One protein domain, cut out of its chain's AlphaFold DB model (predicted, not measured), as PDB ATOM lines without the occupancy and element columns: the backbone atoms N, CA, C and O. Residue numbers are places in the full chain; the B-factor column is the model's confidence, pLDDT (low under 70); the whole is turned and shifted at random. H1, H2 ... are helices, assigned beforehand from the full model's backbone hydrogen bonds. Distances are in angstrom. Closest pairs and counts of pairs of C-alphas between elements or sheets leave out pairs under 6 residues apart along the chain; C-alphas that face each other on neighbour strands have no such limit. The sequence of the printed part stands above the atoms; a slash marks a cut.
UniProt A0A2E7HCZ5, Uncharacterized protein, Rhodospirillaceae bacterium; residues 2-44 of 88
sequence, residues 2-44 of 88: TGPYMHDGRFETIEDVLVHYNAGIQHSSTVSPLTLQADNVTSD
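Overview. This is residues 2 to 44 of the 88 residues of an uncharacterized protein of Rhodospirillaceae bacterium (UniProt A0A2E7HCZ5). There is little regular structure here: a loop of residues 2 to 13 leads into H1, and a second loop then reaches out to the much shorter H2, set apart from H1, before a tail ends the printed part. Residues 29 to 34 stick out. The 43 printed residues include two named helices, H1 then H2, and no named strand; the class is all helix, with only 15 residues in named elements. The whole is loose, with a radius of gyration of the C-alphas of 12.2 A, and spans 36 by 23 by 13 A, only just flat.

Arrangement. H1, residues 14 to 23, and H2, residues 33 to 37, are apart. A short link of 9 residues joins them. Residues 29 to 34, of which 33 and 34 belong to H2, stand free. In H1 and H2 every O i to N i+4 pair is within hydrogen-bond range.

Along the chain. H1 begins at C-alpha 14 (-59.507, -32.102, -49.052) and is 14.4 A long from first to last C-alpha. H2, 6.3 A long, ends at C-alpha 37 (-42.823, -42.308, -39.367).

Size, cuts and confidence. The C-alphas farthest apart, of Thr 2 and Ser 43, are 36.6 A apart. The printed part has no cut and no long link. Its mean pLDDT is 88.5; residues 42 to 44 are under 70.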
ATOM      1  N   THR A   2     -65.414 -25.283 -46.640       85.25
ATOM      2  CA  THR A   2     -64.601 -24.202 -46.038       85.25
ATOM      3  C   THR A   2     -63.243 -23.998 -46.711       85.25
ATOM      4  O   THR A   2     -62.339 -23.454 -46.084       85.25
ATOM      5  N   GLY A   3     -63.073 -24.474 -47.945       89.19
ATOM      6  CA  GLY A   3     -61.846 -24.237 -48.699       89.19
ATOM      7  C   GLY A   3     -61.585 -22.738 -48.941       89.19
ATOM      8  O   GLY A   3     -62.511 -21.924 -48.825       89.19
ATOM      9  N   PRO A   4     -60.346 -22.363 -49.296       95.06
ATOM     10  CA  PRO A   4     -59.189 -23.244 -49.470       95.06
ATOM     11  C   PRO A   4     -58.571 -23.703 -48.134       95.06
ATOM     12  O   PRO A   4     -58.781 -23.103 -47.081       95.06
ATOM     13  N   TYR A   5     -57.821 -24.800 -48.180       95.06
ATOM     14  CA  TYR A   5     -57.270 -25.519 -47.034       95.06
ATOM     15  C   TYR A   5     -55.785 -25.212 -46.797       95.06
ATOM     16  O   TYR A   5     -55.088 -24.672 -47.655       95.06
ATOM     17  N   MET A   6     -55.298 -25.631 -45.622       93.94
ATOM     18  CA  MET A   6     -54.018 -25.242 -45.007       93.94
ATOM     19  C   MET A   6     -53.987 -23.796 -44.501       93.94
ATOM     20  O   MET A   6     -54.885 -22.998 -44.739       93.94
ATOM     21  N   HIS A   7     -52.937 -23.470 -43.745       94.50
ATOM     22  CA  HIS A   7     -52.733 -22.139 -43.168       94.50
ATOM     23  C   HIS A   7     -52.435 -21.063 -44.225       94.50
ATOM     24  O   HIS A   7     -52.648 -19.882 -43.970       94.50
ATOM     25  N   ASP A   8     -51.916 -21.474 -45.383       95.12
ATOM     26  CA  ASP A   8     -51.563 -20.631 -46.524       95.12
ATOM     27  C   ASP A   8     -52.607 -20.687 -47.654       95.12
ATOM     28  O   ASP A   8     -52.457 -19.976 -48.644       95.12
ATOM     29  N   GLY A   9     -53.669 -21.494 -47.510       95.19
ATOM     30  CA  GLY A   9     -54.753 -21.594 -48.492       95.19
ATOM     31  C   GLY A   9     -54.329 -22.193 -49.835       95.19
ATOM     32  O   GLY A   9     -54.936 -21.883 -50.853       95.19
ATOM     33  N   ARG A  10     -53.260 -22.999 -49.882       95.31
ATOM     34  CA  ARG A  10     -52.686 -23.493 -51.147       95.31
ATOM     35  C   ARG A  10     -53.426 -24.666 -51.797       95.31
ATOM     36  O   ARG A  10     -53.064 -25.049 -52.907       95.31
ATOM     37  N   PHE A  11     -54.375 -25.281 -51.095       96.81
ATOM     38  CA  PHE A  11     -55.105 -26.459 -51.570       96.81
ATOM     39  C   PHE A  11     -56.594 -26.153 -51.668       96.81
ATOM     40  O   PHE A  11     -57.192 -25.683 -50.705       96.81
ATOM     41  N   GLU A  12     -57.202 -26.439 -52.815       96.00
ATOM     42  CA  GLU A  12     -58.618 -26.137 -53.055       96.00
ATOM     43  C   GLU A  12     -59.537 -27.204 -52.449       96.00
ATOM     44  O   GLU A  12     -60.659 -26.906 -52.037       96.00
ATOM     45  N   THR A  13     -59.049 -28.443 -52.360       95.56
ATOM     46  CA  THR A  13     -59.838 -29.614 -51.962       95.56
ATOM     47  C   THR A  13     -59.219 -30.366 -50.781       95.56
ATOM     48  O   THR A  13     -58.036 -30.202 -50.469       95.56
ATOM     49  N   ILE A  14     -60.016 -31.199 -50.100       95.25
ATOM     50  CA  ILE A  14     -59.507 -32.102 -49.052       95.25
ATOM     51  C   ILE A  14     -58.642 -33.202 -49.679       95.25
ATOM     52  O   ILE A  14     -57.662 -33.641 -49.082       95.25
ATOM     53  N   GLU A  15     -58.942 -33.610 -50.903       95.19
ATOM     54  CA  GLU A  15     -58.171 -34.578 -51.668       95.19
ATOM     55  C   GLU A  15     -56.746 -34.070 -51.917       95.19
ATOM     56  O   GLU A  15     -55.790 -34.810 -51.689       95.19
ATOM     57  N   ASP A  16     -56.573 -32.790 -52.265       95.31
ATOM     58  CA  ASP A  16     -55.247 -32.165 -52.392       95.31
ATOM     59  C   ASP A  16     -54.473 -32.181 -51.060       95.31
ATOM     60  O   ASP A  16     -53.257 -32.406 -51.030       95.31
ATOM     61  N   VAL A  17     -55.177 -31.991 -49.937       95.56
ATOM     62  CA  VAL A  17     -54.599 -32.116 -48.590       95.56
ATOM     63  C   VAL A  17     -54.120 -33.546 -48.341       95.56
ATOM     64  O   VAL A  17     -53.007 -33.741 -47.850       95.56
ATOM     65  N   LEU A  18     -54.917 -34.554 -48.699       95.12
ATOM     66  CA  LEU A  18     -54.541 -35.959 -48.534       95.12
ATOM     67  C   LEU A  18     -53.370 -36.338 -49.443       95.12
ATOM     68  O   LEU A  18     -52.446 -36.996 -48.974       95.12
ATOM     69  N   VAL A  19     -53.322 -35.847 -50.685       93.81
ATOM     70  CA  VAL A  19     -52.171 -36.025 -51.589       93.81
ATOM     71  C   VAL A  19     -50.887 -35.459 -50.970       93.81
ATOM     72  O   VAL A  19     -49.836 -36.102 -51.037       93.81
ATOM     73  N   HIS A  20     -50.957 -34.299 -50.307       93.50
ATOM     74  CA  HIS A  20     -49.805 -33.729 -49.607       93.50
ATOM     75  C   HIS A  20     -49.264 -34.655 -48.511       93.50
ATOM     76  O   HIS A  20     -48.051 -34.839 -48.424       93.50
ATOM     77  N   TYR A  21     -50.133 -35.267 -47.706       92.81
ATOM     78  CA  TYR A  21     -49.701 -36.217 -46.679       92.81
ATOM     79  C   TYR A  21     -49.313 -37.585 -47.244       92.81
ATOM     80  O   TYR A  21     -48.498 -38.278 -46.639       92.81
ATOM     81  N   ASN A  22     -49.859 -37.972 -48.398       90.94
ATOM     82  CA  ASN A  22     -49.587 -39.275 -48.992       90.94
ATOM     83  C   ASN A  22     -48.239 -39.328 -49.725       90.94
ATOM     84  O   ASN A  22     -47.579 -40.358 -49.695       90.94
ATOM     85  N   ALA A  23     -47.828 -38.231 -50.374       85.38
ATOM     86  CA  ALA A  23     -46.595 -38.194 -51.173       85.38
ATOM     87  C   ALA A  23     -45.875 -36.829 -51.201       85.38
ATOM     88  O   ALA A  23     -44.822 -36.691 -51.824       85.38
ATOM     89  N   GLY A  24     -46.441 -35.790 -50.584       85.81
ATOM     90  CA  GLY A  24     -45.948 -34.411 -50.676       85.81
ATOM     91  C   GLY A  24     -45.098 -33.938 -49.494       85.81
ATOM     92  O   GLY A  24     -44.714 -32.764 -49.466       85.81
ATOM     93  N   ILE A  25     -44.820 -34.800 -48.512       88.31
ATOM     94  CA  ILE A  25     -44.010 -34.450 -47.342       88.31
ATOM     95  C   ILE A  25     -42.540 -34.343 -47.747       88.31
ATOM     96  O   ILE A  25     -41.938 -35.274 -48.275       88.31
ATOM     97  N   GLN A  26     -41.939 -33.191 -47.455       86.44
ATOM     98  CA  GLN A  26     -40.514 -32.962 -47.666       86.44
ATOM     99  C   GLN A  26     -39.770 -33.033 -46.339       86.44
ATOM    100  O   GLN A  26     -40.135 -32.365 -45.369       86.44
ATOM    101  N   HIS A  27     -38.692 -33.810 -46.305       84.56
ATOM    102  CA  HIS A  27     -37.837 -33.894 -45.132       84.56
ATOM    103  C   HIS A  27     -37.169 -32.541 -44.852       84.56
ATOM    104  O   HIS A  27     -36.481 -31.976 -45.703       84.56
ATOM    105  N   SER A  28     -37.335 -32.026 -43.636       89.25
ATOM    106  CA  SER A  28     -36.649 -30.823 -43.168       89.25
ATOM    107  C   SER A  28     -36.457 -30.881 -41.656       89.25
ATOM    108  O   SER A  28     -37.107 -31.666 -40.967       89.25
ATOM    109  N   SER A  29     -35.575 -30.036 -41.121       91.88
ATOM    110  CA  SER A  29     -35.273 -29.997 -39.684       91.88
ATOM    111  C   SER A  29     -36.454 -29.575 -38.804       91.88
ATOM    112  O   SER A  29     -36.391 -29.742 -37.588       91.88
ATOM    113  N   THR A  30     -37.511 -29.012 -39.393       93.12
ATOM    114  CA  THR A  30     -38.705 -28.540 -38.682       93.12
ATOM    115  C   THR A  30     -39.878 -29.515 -38.757       93.12
ATOM    116  O   THR A  30     -40.876 -29.306 -38.069       93.12
ATOM    117  N   VAL A  31     -39.784 -30.578 -39.563       89.25
ATOM    118  CA  VAL A  31     -40.826 -31.608 -39.643       89.25
ATOM    119  C   VAL A  31     -40.709 -32.550 -38.448       89.25
ATOM    120  O   VAL A  31     -39.620 -32.978 -38.067       89.25
ATOM    121  N   SER A  32     -41.852 -32.873 -37.842       90.00
ATOM    122  CA  SER A  32     -41.906 -33.797 -36.709       90.00
ATOM    123  C   SER A  32     -41.458 -35.204 -37.127       90.00
ATOM    124  O   SER A  32     -41.941 -35.708 -38.144       90.00
ATOM    125  N   PRO A  33     -40.642 -35.903 -36.313       87.06
ATOM    126  CA  PRO A  33     -40.306 -37.304 -36.554       87.06
ATOM    127  C   PRO A  33     -41.536 -38.208 -36.685       87.06
ATOM    128  O   PRO A  33     -41.482 -39.177 -37.431       87.06
ATOM    129  N   LEU A  34     -42.641 -37.888 -35.996       88.62
ATOM    130  CA  LEU A  34     -43.886 -38.659 -36.085       88.62
ATOM    131  C   LEU A  34     -44.535 -38.556 -37.466       88.62
ATOM    132  O   LEU A  34     -45.118 -39.524 -37.929       88.62
ATOM    133  N   THR A  35     -44.415 -37.408 -38.135       87.81
ATOM    134  CA  THR A  35     -44.930 -37.229 -39.500       87.81
ATOM    135  C   THR A  35     -44.128 -38.052 -40.502       87.81
ATOM    136  O   THR A  35     -44.698 -38.579 -41.444       87.81
ATOM    137  N   LEU A  36     -42.819 -38.190 -40.283       84.69
ATOM    138  CA  LEU A  36     -41.937 -38.988 -41.140       84.69
ATOM    139  C   LEU A  36     -42.081 -40.501 -40.910       84.69
ATOM    140  O   LEU A  36     -41.671 -41.276 -41.760       84.69
ATOM    141  N   GLN A  37     -42.613 -40.906 -39.754       84.81
ATOM    142  CA  GLN A  37     -42.823 -42.308 -39.367       84.81
ATOM    143  C   GLN A  37     -44.271 -42.777 -39.562       84.81
ATOM    144  O   GLN A  37     -44.567 -43.944 -39.313       84.81
ATOM    145  N   ALA A  38     -45.185 -41.875 -39.924       84.31
ATOM    146  CA  ALA A  38     -46.575 -42.216 -40.171       84.31
ATOM    147  C   ALA A  38     -46.680 -42.910 -41.531       84.31
ATOM    148  O   ALA A  38     -46.506 -42.254 -42.551       84.31
ATOM    149  N   ASP A  39     -46.941 -44.215 -41.517       85.44
ATOM    150  CA  ASP A  39     -46.956 -45.061 -42.710       85.44
ATOM    151  C   ASP A  39     -47.917 -46.251 -42.510       85.44
ATOM    152  O   ASP A  39     -47.868 -46.919 -41.471       85.44
ATOM    153  N   ASN A  40     -48.783 -46.520 -43.491       86.56
ATOM    154  CA  ASN A  40     -49.623 -47.723 -43.546       86.56
ATOM    155  C   ASN A  40     -48.851 -48.971 -44.006       86.56
ATOM    156  O   ASN A  40     -49.283 -50.102 -43.769       86.56
ATOM    157  N   VAL A  41     -47.688 -48.791 -44.627       78.88
ATOM    158  CA  VAL A  41     -46.788 -49.860 -45.046       78.88
ATOM    159  C   VAL A  41     -45.663 -49.970 -44.026       78.88
ATOM    160  O   VAL A  41     -44.600 -49.371 -44.123       78.88
ATOM    161  N   THR A  42     -45.853 -50.817 -43.019       61.12
ATOM    162  CA  THR A  42     -44.723 -51.210 -42.179       61.12
ATOM    163  C   THR A  42     -43.776 -52.029 -43.052       61.12
ATOM    164  O   THR A  42     -44.194 -53.109 -43.475       61.12
ATOM    165  N   SER A  43     -42.553 -51.555 -43.333       56.34
ATOM    166  CA  SER A  43     -41.302 -52.355 -43.448       56.34
ATOM    167  C   SER A  43     -40.275 -51.868 -44.482       56.34
ATOM    168  O   SER A  43     -39.216 -52.492 -44.545       56.34
ATOM    169  N   ASP A  44     -40.512 -50.823 -45.279       59.44
ATOM    170  CA  ASP A  44     -39.524 -50.421 -46.293       59.44
ATOM    171  C   ASP A  44     -38.674 -49.218 -45.832       59.44
ATOM    172  O   ASP A  44     -39.187 -48.103 -45.742       59.44
TER     173      ASP A  44